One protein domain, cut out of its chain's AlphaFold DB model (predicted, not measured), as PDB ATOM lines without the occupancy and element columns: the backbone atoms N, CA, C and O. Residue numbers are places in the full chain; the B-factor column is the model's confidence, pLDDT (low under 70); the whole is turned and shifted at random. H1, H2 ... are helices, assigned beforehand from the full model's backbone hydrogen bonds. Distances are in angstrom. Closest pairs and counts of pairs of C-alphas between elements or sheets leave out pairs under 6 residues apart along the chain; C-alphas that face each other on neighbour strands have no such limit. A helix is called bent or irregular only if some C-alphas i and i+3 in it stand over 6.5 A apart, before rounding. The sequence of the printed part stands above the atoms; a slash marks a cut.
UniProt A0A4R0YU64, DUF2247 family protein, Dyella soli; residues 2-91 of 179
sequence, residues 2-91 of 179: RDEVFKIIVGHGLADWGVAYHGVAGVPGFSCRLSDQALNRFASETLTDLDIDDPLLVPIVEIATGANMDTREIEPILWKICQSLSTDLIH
ATOM      1  N   ARG A   2     153.786 126.090 157.330       90.19
ATOM      2  CA  ARG A   2     154.093 126.675 155.999       90.19
ATOM      3  C   ARG A   2     155.463 126.246 155.448       90.19
ATOM      4  O   ARG A   2     155.531 125.808 154.309       90.19
ATOM      5  N   ASP A   3     156.513 126.276 156.269       94.00
ATOM      6  CA  ASP A   3     157.845 125.785 155.878       94.00
ATOM      7  C   ASP A   3     157.864 124.282 155.551       94.00
ATOM      8  O   ASP A   3     158.608 123.858 154.676       94.00
ATOM      9  N   GLU A   4     157.039 123.471 156.223       94.62
ATOM     10  CA  GLU A   4     156.939 122.035 155.921       94.62
ATOM     11  C   GLU A   4     156.261 121.806 154.570       94.62
ATOM     12  O   GLU A   4     156.756 121.034 153.756       94.62
ATOM     13  N   VAL A   5     155.198 122.558 154.273       97.12
ATOM     14  CA  VAL A   5     154.579 122.548 152.941       97.12
ATOM     15  C   VAL A   5     155.550 123.041 151.875       97.12
ATOM     16  O   VAL A   5     155.636 122.451 150.803       97.12
ATOM     17  N   PHE A   6     156.342 124.075 152.164       97.69
ATOM     18  CA  PHE A   6     157.369 124.534 151.233       97.69
ATOM     19  C   PHE A   6     158.416 123.446 150.953       97.69
ATOM     20  O   PHE A   6     158.799 123.254 149.803       97.69
ATOM     21  N   LYS A   7     158.828 122.670 151.966       96.88
ATOM     22  CA  LYS A   7     159.714 121.509 151.767       96.88
ATOM     23  C   LYS A   7     159.073 120.426 150.903       96.88
ATOM     24  O   LYS A   7     159.777 119.863 150.070       96.88
ATOM     25  N   ILE A   8     157.777 120.149 151.071       97.56
ATOM     26  CA  ILE A   8     157.031 119.232 150.193       97.56
ATOM     27  C   ILE A   8     157.103 119.744 148.749       97.56
ATOM     28  O   ILE A   8     157.573 119.034 147.863       97.56
ATOM     29  N   ILE A   9     156.764 121.015 148.518       98.00
ATOM     30  CA  ILE A   9     156.802 121.647 147.189       98.00
ATOM     31  C   ILE A   9     158.197 121.550 146.546       98.00
ATOM     32  O   ILE A   9     158.319 121.167 145.379       98.00
ATOM     33  N   VAL A  10     159.254 121.854 147.309       96.12
ATOM     34  CA  VAL A  10     160.651 121.703 146.867       96.12
ATOM     35  C   VAL A  10     160.968 120.237 146.555       96.12
ATOM     36  O   VAL A  10     161.555 119.953 145.514       96.12
ATOM     37  N   GLY A  11     160.531 119.296 147.397       95.94
ATOM     38  CA  GLY A  11     160.694 117.855 147.184       95.94
ATOM     39  C   GLY A  11     160.032 117.349 145.900       95.94
ATOM     40  O   GLY A  11     160.543 116.431 145.260       95.94
ATOM     41  N   HIS A  12     158.948 117.996 145.462       95.56
ATOM     42  CA  HIS A  12     158.307 117.715 144.179       95.56
ATOM     43  C   HIS A  12     158.988 118.362 142.968       95.56
ATOM     44  O   HIS A  12     158.612 118.019 141.839       95.56
ATOM     45  N   GLY A  13     159.967 119.247 143.184       94.88
ATOM     46  CA  GLY A  13     160.611 120.047 142.141       94.88
ATOM     47  C   GLY A  13     159.693 121.130 141.568       94.88
ATOM     48  O   GLY A  13     159.822 121.476 140.400       94.88
ATOM     49  N   LEU A  14     158.725 121.610 142.356       96.56
ATOM     50  CA  LEU A  14     157.703 122.571 141.920       96.56
ATOM     51  C   LEU A  14     157.931 123.992 142.459       96.56
ATOM     52  O   LEU A  14     157.121 124.880 142.206       96.56
ATOM     53  N   ALA A  15     158.995 124.210 143.234       96.25
ATOM     54  CA  ALA A  15     159.297 125.519 143.798       96.25
ATOM     55  C   ALA A  15     159.807 126.485 142.718       96.25
ATOM     56  O   ALA A  15     160.793 126.206 142.039       96.25
ATOM     57  N   ASP A  16     159.162 127.644 142.617       95.75
ATOM     58  CA  ASP A  16     159.605 128.777 141.813       95.75
ATOM     59  C   ASP A  16     159.517 130.091 142.614       95.75
ATOM     60  O   ASP A  16     159.111 130.128 143.782       95.75
ATOM     61  N   TRP A  17     159.896 131.204 141.985       97.44
ATOM     62  CA  TRP A  17     159.849 132.518 142.629       97.44
ATOM     63  C   TRP A  17     158.430 132.996 142.958       97.44
ATOM     64  O   TRP A  17     158.258 133.772 143.898       97.44
ATOM     65  N   GLY A  18     157.407 132.504 142.257       97.88
ATOM     66  CA  GLY A  18     156.006 132.793 142.556       97.88
ATOM     67  C   GLY A  18     155.517 132.022 143.782       97.88
ATOM     68  O   GLY A  18     154.760 132.556 144.593       97.88
ATOM     69  N   VAL A  19     156.010 130.795 143.985       98.00
ATOM     70  CA  VAL A  19     155.796 130.018 145.211       98.00
ATOM     71  C   VAL A  19     156.444 130.753 146.379       98.00
ATOM     72  O   VAL A  19     155.785 130.952 147.400       98.00
ATOM     73  N   ALA A  20     157.689 131.216 146.233       97.69
ATOM     74  CA  ALA A  20     158.357 132.019 147.258       97.69
ATOM     75  C   ALA A  20     157.585 133.318 147.561       97.69
ATOM     76  O   ALA A  20     157.342 133.631 148.728       97.69
ATOM     77  N   TYR A  21     157.128 134.027 146.520       98.06
ATOM     78  CA  TYR A  21     156.311 135.235 146.642       98.06
ATOM     79  C   TYR A  21     155.035 134.992 147.452       98.06
ATOM     80  O   TYR A  21     154.832 135.658 148.465       98.06
ATOM     81  N   HIS A  22     154.209 134.006 147.086       97.69
ATOM     82  CA  HIS A  22     152.995 133.672 147.849       97.69
ATOM     83  C   HIS A  22     153.320 133.190 149.261       97.69
ATOM     84  O   HIS A  22     152.629 133.534 150.220       97.69
ATOM     85  N   GLY A  23     154.430 132.468 149.422       97.00
ATOM     86  CA  GLY A  23     154.960 132.084 150.724       97.00
ATOM     87  C   GLY A  23     155.182 133.284 151.645       97.00
ATOM     88  O   GLY A  23     154.967 133.159 152.853       97.00
ATOM     89  N   VAL A  24     155.534 134.451 151.105       96.06
ATOM     90  CA  VAL A  24     155.710 135.699 151.861       96.06
ATOM     91  C   VAL A  24     154.420 136.519 151.947       96.06
ATOM     92  O   VAL A  24     154.010 136.872 153.054       96.06
ATOM     93  N   ALA A  25     153.769 136.774 150.812       94.31
ATOM     94  CA  ALA A  25     152.597 137.642 150.692       94.31
ATOM     95  C   ALA A  25     151.338 137.047 151.349       94.31
ATOM     96  O   ALA A  25     150.519 137.770 151.914       94.31
ATOM     97  N   GLY A  26     151.187 135.719 151.323       94.12
ATOM     98  CA  GLY A  26     150.050 135.026 151.917       94.12
ATOM     99  C   GLY A  26     149.611 133.797 151.125       94.12
ATOM    100  O   GLY A  26     149.523 133.819 149.902       94.12
ATOM    101  N   VAL A  27     149.268 132.738 151.857       95.50
ATOM    102  CA  VAL A  27     148.682 131.503 151.327       95.50
ATOM    103  C   VAL A  27     147.433 131.191 152.154       95.50
ATOM    104  O   VAL A  27     147.515 131.276 153.389       95.50
ATOM    105  N   PRO A  28     146.292 130.838 151.532       94.19
ATOM    106  CA  PRO A  28     145.095 130.428 152.258       94.19
ATOM    107  C   PRO A  28     145.379 129.332 153.295       94.19
ATOM    108  O   PRO A  28     146.182 128.433 153.064       94.19
ATOM    109  N   GLY A  29     144.742 129.424 154.463       89.88
ATOM    110  CA  GLY A  29     144.942 128.472 155.564       89.88
ATOM    111  C   GLY A  29     146.197 128.700 156.422       89.88
ATOM    112  O   GLY A  29     146.392 127.992 157.407       89.88
ATOM    113  N   PHE A  30     147.026 129.707 156.124       91.31
ATOM    114  CA  PHE A  30     148.240 130.005 156.891       91.31
ATOM    115  C   PHE A  30     148.282 131.459 157.374       91.31
ATOM    116  O   PHE A  30     148.137 132.386 156.582       91.31
ATOM    117  N   SER A  31     148.595 131.664 158.654       87.12
ATOM    118  CA  SER A  31     148.676 132.990 159.290       87.12
ATOM    119  C   SER A  31     150.080 133.611 159.327       87.12
ATOM    120  O   SER A  31     150.210 134.807 159.573       87.12
ATOM    121  N   CYS A  32     151.133 132.823 159.105       87.00
ATOM    122  CA  CYS A  32     152.532 133.260 159.154       87.00
ATOM    123  C   CYS A  32     153.176 133.189 157.771       87.00
ATOM    124  O   CYS A  32     152.820 132.312 156.991       87.00
ATOM    125  N   ARG A  33     154.133 134.080 157.481       92.38
ATOM    126  CA  ARG A  33     154.931 134.022 156.248       92.38
ATOM    127  C   ARG A  33     155.965 132.895 156.272       92.38
ATOM    128  O   ARG A  33     156.298 132.385 157.338       92.38
ATOM    129  N   LEU A  34     156.474 132.540 155.094       94.62
ATOM    130  CA  LEU A  34     157.635 131.671 154.925       94.62
ATOM    131  C   LEU A  34     158.814 132.249 155.717       94.62
ATOM    132  O   LEU A  34     159.037 133.468 155.694       94.62
ATOM    133  N   SER A  35     159.533 131.391 156.441       94.00
ATOM    134  CA  SER A  35     160.669 131.839 157.247       94.00
ATOM    135  C   SER A  35     161.814 132.368 156.383       94.00
ATOM    136  O   SER A  35     162.025 131.914 155.257       94.00
ATOM    137  N   ASP A  36     162.607 133.282 156.950       92.88
ATOM    138  CA  ASP A  36     163.848 133.762 156.324       92.88
ATOM    139  C   ASP A  36     164.780 132.587 156.014       92.88
ATOM    140  O   ASP A  36     165.392 132.533 154.959       92.88
ATOM    141  N   GLN A  37     164.838 131.574 156.885       93.44
ATOM    142  CA  GLN A  37     165.684 130.406 156.651       93.44
ATOM    143  C   GLN A  37     165.292 129.646 155.376       93.44
ATOM    144  O   GLN A  37     166.169 129.279 154.592       93.44
ATOM    145  N   ALA A  38     163.998 129.384 155.173       95.12
ATOM    146  CA  ALA A  38     163.520 128.680 153.987       95.12
ATOM    147  C   ALA A  38     163.705 129.529 152.719       95.12
ATOM    148  O   ALA A  38     164.172 129.018 151.700       95.12
ATOM    149  N   LEU A  39     163.403 130.827 152.807       95.56
ATOM    150  CA  LEU A  39     163.521 131.756 151.689       95.56
ATOM    151  C   LEU A  39     164.983 131.971 151.262       95.56
ATOM    152  O   LEU A  39     165.307 131.844 150.082       95.56
ATOM    153  N   ASN A  40     165.878 132.225 152.217       95.31
ATOM    154  CA  ASN A  40     167.296 132.462 151.954       95.31
ATOM    155  C   ASN A  40     167.962 131.218 151.372       95.31
ATOM    156  O   ASN A  40     168.813 131.327 150.489       95.31
ATOM    157  N   ARG A  41     167.566 130.029 151.846       95.56
ATOM    158  CA  ARG A  41     168.039 128.763 151.288       95.56
ATOM    159  C   ARG A  41     167.637 128.623 149.822       95.56
ATOM    160  O   ARG A  41     168.509 128.383 148.997       95.56
ATOM    161  N   PHE A  42     166.358 128.821 149.507       96.00
ATOM    162  CA  PHE A  42     165.859 128.759 148.133       96.00
ATOM    163  C   PHE A  42     166.577 129.762 147.213       96.00
ATOM    164  O   PHE A  42     167.034 129.409 146.126       96.00
ATOM    165  N   ALA A  43     166.760 131.003 147.676       96.19
ATOM    166  CA  ALA A  43     167.491 132.021 146.927       96.19
ATOM    167  C   ALA A  43     168.964 131.639 146.709       96.19
ATOM    168  O   ALA A  43     169.473 131.769 145.599       96.19
ATOM    169  N   SER A  44     169.634 131.112 147.738       95.19
ATOM    170  CA  SER A  44     171.033 130.667 147.654       95.19
ATOM    171  C   SER A  44     171.220 129.504 146.682       95.19
ATOM    172  O   SER A  44     172.212 129.469 145.963       95.19
ATOM    173  N   GLU A  45     170.274 128.566 146.654       94.19
ATOM    174  CA  GLU A  45     170.259 127.463 145.688       94.19
ATOM    175  C   GLU A  45     170.032 127.987 144.261       94.19
ATOM    176  O   GLU A  45     170.670 127.508 143.340       94.19
ATOM    177  N   THR A  46     169.225 129.035 144.068       92.19
ATOM    178  CA  THR A  46     169.050 129.646 142.736       92.19
ATOM    179  C   THR A  46     170.333 130.335 142.250       92.19
ATOM    180  O   THR A  46     170.651 130.281 141.064       92.19
ATOM    181  N   LEU A  47     171.101 130.968 143.151       93.06
ATOM    182  CA  LEU A  47     172.345 131.678 142.808       93.06
ATOM    183  C   LEU A  47     173.412 130.787 142.167       93.06
ATOM    184  O   LEU A  47     174.285 131.317 141.484       93.06
ATOM    185  N   THR A  48     173.377 129.467 142.373       89.25
ATOM    186  CA  THR A  48     174.370 128.567 141.763       89.25
ATOM    187  C   THR A  48     174.261 128.507 140.246       89.25
ATOM    188  O   THR A  48     175.244 128.170 139.589       89.25
ATOM    189  N   ASP A  49     173.095 128.867 139.710       86.44
ATOM    190  CA  ASP A  49     172.761 128.742 138.295       86.44
ATOM    191  C   ASP A  49     172.726 130.108 137.579       86.44
ATOM    192  O   ASP A  49     172.428 130.176 136.388       86.44
ATOM    193  N   LEU A  50     173.024 131.200 138.296       89.44
ATOM    194  CA  LEU A  50     172.970 132.576 137.796       89.44
ATOM    195  C   LEU A  50     174.337 133.077 137.319       89.44
ATOM    196  O   LEU A  50     175.342 132.979 138.026       89.44
ATOM    197  N   ASP A  51     174.347 133.705 136.143       89.94
ATOM    198  CA  ASP A  51     175.514 134.417 135.630       89.94
ATOM    199  C   ASP A  51     175.748 135.737 136.382       89.94
ATOM    200  O   ASP A  51     174.824 136.384 136.880       89.94
ATOM    201  N   ILE A  52     177.007 136.183 136.418       88.88
ATOM    202  CA  ILE A  52     177.400 137.413 137.126       88.88
ATOM    203  C   ILE A  52     176.751 138.685 136.554       88.88
ATOM    204  O   ILE A  52     176.578 139.670 137.271       88.88
ATOM    205  N   ASP A  53     176.386 138.654 135.273       92.19
ATOM    206  CA  ASP A  53     175.766 139.775 134.567       92.19
ATOM    207  C   ASP A  53     174.230 139.674 134.539       92.19
ATOM    208  O   ASP A  53     173.567 140.506 133.911       92.19
ATOM    209  N   ASP A  54     173.640 138.673 135.209       93.00
ATOM    210  CA  ASP A  54     172.190 138.503 135.231       93.00
ATOM    211  C   ASP A  54     171.516 139.656 136.007       93.00
ATOM    212  O   ASP A  54     171.880 139.947 137.155       93.00
ATOM    213  N   PRO A  55     170.502 140.329 135.429       91.94
ATOM    214  CA  PRO A  55     169.790 141.424 136.092       91.94
ATOM    215  C   PRO A  55     169.091 141.021 137.403       91.94
ATOM    216  O   PRO A  55     168.740 141.896 138.204       91.94
ATOM    217  N   LEU A  56     168.874 139.725 137.633       95.19
ATOM    218  CA  LEU A  56     168.300 139.160 138.849       95.19
ATOM    219  C   LEU A  56     169.333 138.841 139.926       95.19
ATOM    220  O   LEU A  56     168.936 138.585 141.062       95.19
ATOM    221  N   LEU A  57     170.633 138.912 139.629       95.19
ATOM    222  CA  LEU A  57     171.672 138.594 140.605       95.19
ATOM    223  C   LEU A  57     171.522 139.436 141.879       95.19
ATOM    224  O   LEU A  57     171.461 138.897 142.979       95.19
ATOM    225  N   VAL A  58     171.409 140.758 141.731       95.25
ATOM    226  CA  VAL A  58     171.292 141.688 142.866       95.25
ATOM    227  C   VAL A  58     170.068 141.396 143.745       95.25
ATOM    228  O   VAL A  58     170.263 141.177 144.941       95.25
ATOM    229  N   PRO A  59     168.824 141.361 143.221       95.44
ATOM    230  CA  PRO A  59     167.662 141.089 144.066       95.44
ATOM    231  C   PRO A  59     167.691 139.685 144.685       95.44
ATOM    232  O   PRO A  59     167.242 139.518 145.814       95.44
ATOM    233  N   ILE A  60     168.248 138.676 144.008       96.12
ATOM    234  CA  ILE A  60     168.351 137.322 144.573       96.12
ATOM    235  C   ILE A  60     169.404 137.267 145.690       96.12
ATOM    236  O   ILE A  60     169.157 136.637 146.716       96.12
ATOM    237  N   VAL A  61     170.539 137.962 145.550       95.81
ATOM    238  CA  VAL A  61     171.539 138.105 146.627       95.81
ATOM    239  C   VAL A  61     170.947 138.820 147.840       95.81
ATOM    240  O   VAL A  61     171.203 138.414 148.976       95.81
ATOM    241  N   GLU A  62     170.142 139.859 147.616       95.31
ATOM    242  CA  GLU A  62     169.452 140.582 148.688       95.31
ATOM    243  C   GLU A  62     168.539 139.649 149.489       95.31
ATOM    244  O   GLU A  62     168.620 139.628 150.713       95.31
ATOM    245  N   ILE A  63     167.769 138.785 148.818       96.06
ATOM    246  CA  ILE A  63     166.978 137.752 149.499       96.06
ATOM    247  C   ILE A  63     167.875 136.716 150.191       96.06
ATOM    248  O   ILE A  63     167.663 136.409 151.357       96.06
ATOM    249  N   ALA A  64     168.895 136.182 149.516       95.50
ATOM    250  CA  ALA A  64     169.752 135.124 150.061       95.50
ATOM    251  C   ALA A  64     170.508 135.546 151.334       95.50
ATOM    252  O   ALA A  64     170.791 134.715 152.201       95.50
ATOM    253  N   THR A  65     170.844 136.832 151.444       93.31
ATOM    254  CA  THR A  65     171.630 137.392 152.556       93.31
ATOM    255  C   THR A  65     170.802 138.228 153.531       93.31
ATOM    256  O   THR A  65     171.285 138.545 154.621       93.31
ATOM    257  N   GLY A  66     169.560 138.555 153.171       85.44
ATOM    258  CA  GLY A  66     168.632 139.325 153.984       85.44
ATOM    259  C   GLY A  66     168.318 138.612 155.292       85.44
ATOM    260  O   GLY A  66     167.900 137.456 155.310       85.44
ATOM    261  N   ALA A  67     168.526 139.294 156.414       79.31
ATOM    262  CA  ALA A  67     168.226 138.767 157.738       79.31
ATOM    263  C   ALA A  67     167.272 139.711 158.463       79.31
ATOM    264  O   ALA A  67     167.561 140.902 158.581       79.31
ATOM    265  N   ASN A  68     166.178 139.168 159.008       83.94
ATOM    266  CA  ASN A  68     165.152 139.923 159.733       83.94
ATOM    267  C   ASN A  68     164.448 140.996 158.888       83.94
ATOM    268  O   ASN A  68     163.972 141.985 159.445       83.94
ATOM    269  N   MET A  69     164.381 140.809 157.568       86.81
ATOM    270  CA  MET A  69     163.590 141.688 156.709       86.81
ATOM    271  C   MET A  69     162.104 141.443 156.973       86.81
ATOM    272  O   MET A  69     161.662 140.298 157.126       86.81
ATOM    273  N   ASP A  70     161.304 142.499 157.054       90.38
ATOM    274  CA  ASP A  70     159.861 142.342 157.200       90.38
ATOM    275  C   ASP A  70     159.177 142.057 155.848       90.38
ATOM    276  O   ASP A  70     159.780 142.133 154.775       90.38
ATOM    277  N   THR A  71     157.892 141.686 155.877       90.38
ATOM    278  CA  THR A  71     157.131 141.382 154.652       90.38
ATOM    279  C   THR A  71     157.147 142.538 153.647       90.38
ATOM    280  O   THR A  71     157.221 142.290 152.450       90.38
ATOM    281  N   ARG A  72     157.103 143.797 154.108       92.12
ATOM    282  CA  ARG A  72     157.042 144.989 153.243       92.12
ATOM    283  C   ARG A  72     158.361 145.257 152.534       92.12
ATOM    284  O   ARG A  72     158.358 145.939 151.513       92.12
ATOM    285  N   GLU A  73     159.462 144.747 153.072       93.56
ATOM    286  CA  GLU A  73     160.782 144.813 152.447       93.56
ATOM    287  C   GLU A  73     160.976 143.667 151.447       93.56
ATOM    288  O   GLU A  73     161.435 143.891 150.330       93.56
ATOM    289  N   ILE A  74     160.575 142.446 151.817       94.94
ATOM    290  CA  ILE A  74     160.786 141.240 151.002       94.94
ATOM    291  C   ILE A  74     159.840 141.188 149.794       94.94
ATOM    292  O   ILE A  74     160.253 140.849 148.681       94.94
ATOM    293  N   GLU A  75     158.558 141.496 149.996       95.56
ATOM    294  CA  GLU A  75     157.515 141.320 148.980       95.56
ATOM    295  C   GLU A  75     157.795 142.107 147.683       95.56
ATOM    296  O   GLU A  75     157.705 141.500 146.613       95.56
ATOM    297  N   PRO A  76     158.222 143.389 147.711       96.50
ATOM    298  CA  PRO A  76     158.567 144.125 146.491       96.50
ATOM    299  C   PRO A  76     159.743 143.521 145.714       96.50
ATOM    300  O   PRO A  76     159.764 143.583 144.482       96.50
ATOM    301  N   ILE A  77     160.718 142.932 146.413       97.38
ATOM    302  CA  ILE A  77     161.884 142.291 145.792       97.38
ATOM    303  C   ILE A  77     161.437 141.017 145.076       97.38
ATOM    304  O   ILE A  77     161.707 140.852 143.884       97.38
ATOM    305  N   LEU A  78     160.679 140.155 145.765       97.56
ATOM    306  CA  LEU A  78     160.122 138.934 145.178       97.56
ATOM    307  C   LEU A  78     159.191 139.242 144.006       97.56
ATOM    308  O   LEU A  78     159.261 138.575 142.974       97.56
ATOM    309  N   TRP A  79     158.372 140.287 144.123       96.94
ATOM    310  CA  TRP A  79     157.516 140.749 143.039       96.94
ATOM    311  C   TRP A  79     158.330 141.149 141.803       96.94
ATOM    312  O   TRP A  79     158.028 140.708 140.694       96.94
ATOM    313  N   LYS A  80     159.410 141.921 141.979       96.38
ATOM    314  CA  LYS A  80     160.303 142.318 140.879       96.38
ATOM    315  C   LYS A  80     160.963 141.110 140.205       96.38
ATOM    316  O   LYS A  80     161.069 141.085 138.975       96.38
ATOM    317  N   ILE A  81     161.381 140.110 140.985       97.19
ATOM    318  CA  ILE A  81     161.918 138.852 140.448       97.19
ATOM    319  C   ILE A  81     160.840 138.136 139.623       97.19
ATOM    320  O   ILE A  81     161.073 137.800 138.461       97.19
ATOM    321  N   CYS A  82     159.629 137.990 140.172       97.06
ATOM    322  CA  CYS A  82     158.505 137.351 139.485       97.06
ATOM    323  C   CYS A  82     158.168 138.039 138.158       97.06
ATOM    324  O   CYS A  82     157.970 137.351 137.157       97.06
ATOM    325  N   GLN A  83     158.139 139.376 138.137       96.31
ATOM    326  CA  GLN A  83     157.887 140.166 136.930       96.31
ATOM    327  C   GLN A  83     158.959 139.947 135.864       96.31
ATOM    328  O   GLN A  83     158.631 139.726 134.701       96.31
ATOM    329  N   SER A  84     160.231 139.978 136.257       95.19
ATOM    330  CA  SER A  84     161.354 139.808 135.326       95.19
ATOM    331  C   SER A  84     161.361 138.410 134.701       95.19
ATOM    332  O   SER A  84     161.662 138.259 133.522       95.19
ATOM    333  N   LEU A  85     160.959 137.398 135.474       93.81
ATOM    334  CA  LEU A  85     160.845 136.012 135.020       93.81
ATOM    335  C   LEU A  85     159.512 135.692 134.333       93.81
ATOM    336  O   LEU A  85     159.322 134.555 133.911       93.81
ATOM    337  N   SER A  86     158.574 136.643 134.244       94.81
ATOM    338  CA  SER A  86     157.200 136.385 133.780       94.81
ATOM    339  C   SER A  86     156.577 135.169 134.483       94.81
ATOM    340  O   SER A  86     156.092 134.232 133.851       94.81
ATOM    341  N   THR A  87     156.679 135.138 135.812       94.94
ATOM    342  CA  THR A  87     156.226 133.999 136.621       94.94
ATOM    343  C   THR A  87     154.703 133.930 136.667       94.94
ATOM    344  O   THR A  87     154.039 134.939 136.908       94.94
ATOM    345  N   ASP A  88     154.149 132.735 136.460       96.00
ATOM    346  CA  ASP A  88     152.710 132.498 136.537       96.00
ATOM    347  C   ASP A  88     152.280 132.317 137.997       96.00
ATOM    348  O   ASP A  88     152.317 131.228 138.564       96.00
ATOM    349  N   LEU A  89     151.826 133.408 138.610       95.75
ATOM    350  CA  LEU A  89     151.392 133.402 140.006       95.75
ATOM    351  C   LEU A  89     150.119 132.579 140.248       95.75
ATOM    352  O   LEU A  89     149.860 132.207 141.393       95.75
ATOM    353  N   ILE A  90     149.319 132.297 139.215       94.81
ATOM    354  CA  ILE A  90     148.148 131.422 139.342       94.81
ATOM    355  C   ILE A  90     148.628 129.975 139.450       94.81
ATOM    356  O   ILE A  90     148.182 129.251 140.343       94.81
ATOM    357  N   HIS A  91     149.572 129.571 138.592       95.50
ATOM    358  CA  HIS A  91     150.244 128.274 138.697       95.50
ATOM    359  C   HIS A  91     150.916 128.109 140.065       95.50
ATOM    360  O   HIS A  91     150.617 127.143 140.767       95.50
TER     361      HIS A  91
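Overview. This is residues 2 to 91 of the 179 residues of the protein "DUF2247 family protein" of Dyella soli (UniProt A0A4R0YU64). A compact bundle of short helices, in which H2, H5, H4 and H3 make a four-sided ring and each runs opposite to the next; H1 is set outside the side between H2 and H3, near both but touching neither. The ring is only partly tight: H2 to H5, H5 to H4 and H4 to H3 touch, while H3 and H2 are merely near each other. The printed part has 90 residues, with five named helices in the order H1, H2, H3, H4, H5 and no named strand; the class is all helix. The radius of gyration of the C-alphas is 12.2 A, and the C-alphas span 39 by 28 by 21 A.

Arrangement. H1, residues 2 to 11, touches no helix. H2, residues 17 to 25, is close to H1 but not clearly touching, with the closest C-alphas, those of Arg 2 and Gly 23, 7.6 A apart; they run opposite ways at a shallow tilt of 7 degrees. H3, residues 36 to 47, is close to H2 but not clearly touching, with the closest C-alphas, those of Ala 20 and Leu 39, 6.8 A apart. H3 is also close to H1 but not clearly touching, and the closest C-alphas, those of Asp 3 and Ala 38, are 6.6 A apart. H4, residues 57 to 65, touches H3 as a helical hairpin, with the closest C-alphas, those of Asn 40 and Ala 64, 4.1 A apart; the shallow tilt of 35.0 degrees is only just short of steep. H5, residues 71 to 84, touches H4 as a second helical hairpin, with the closest C-alphas, those of Pro 59 and Ile 77, 6.1 A apart; the shallow tilt of 33 degrees is only just short of steep. H5 also touches H2, opposite ways at a shallow tilt of 24 degrees, and the closest C-alphas, those of Tyr 21 and Leu 78, are 5.5 A apart. With these three touching pairs at a shallow tilt, the helix packing is mostly aligned, the helix lines running at small angles to each other. H3 and H5 are apart, and so are H2 and H4. In H1, H2, H3 and H4 every O i to N i+4 pair is within hydrogen-bond range, and in H5 8 of 10 are.

Along the chain. H1 begins at C-alpha 2, at (154.093, 126.675, 155.999), and is 14.1 A long. H3 is 16.1 A long from C-alpha 36 to C-alpha 47. H2 and H4 are each 12.0 A long. H5, the longest helix by residues, is 19.8 A long and ends at C-alpha 84, at (161.354, 139.808, 135.326). H5 is neither bent nor irregular, but only just: C-alphas 73 and 76 are 6.4 A apart.

Size, cuts and confidence. The two C-alphas farthest apart, those of Gly 29 and Asp 53, are 39.0 A apart, the first in the short link from H2 to H3 and the second in the short link from H3 to H4. The links from H1 to H2 and from H4 to H5 are tight. The printed part has no cut. The mean pLDDT of the printed part is 94.1, and no printed residue is under 70.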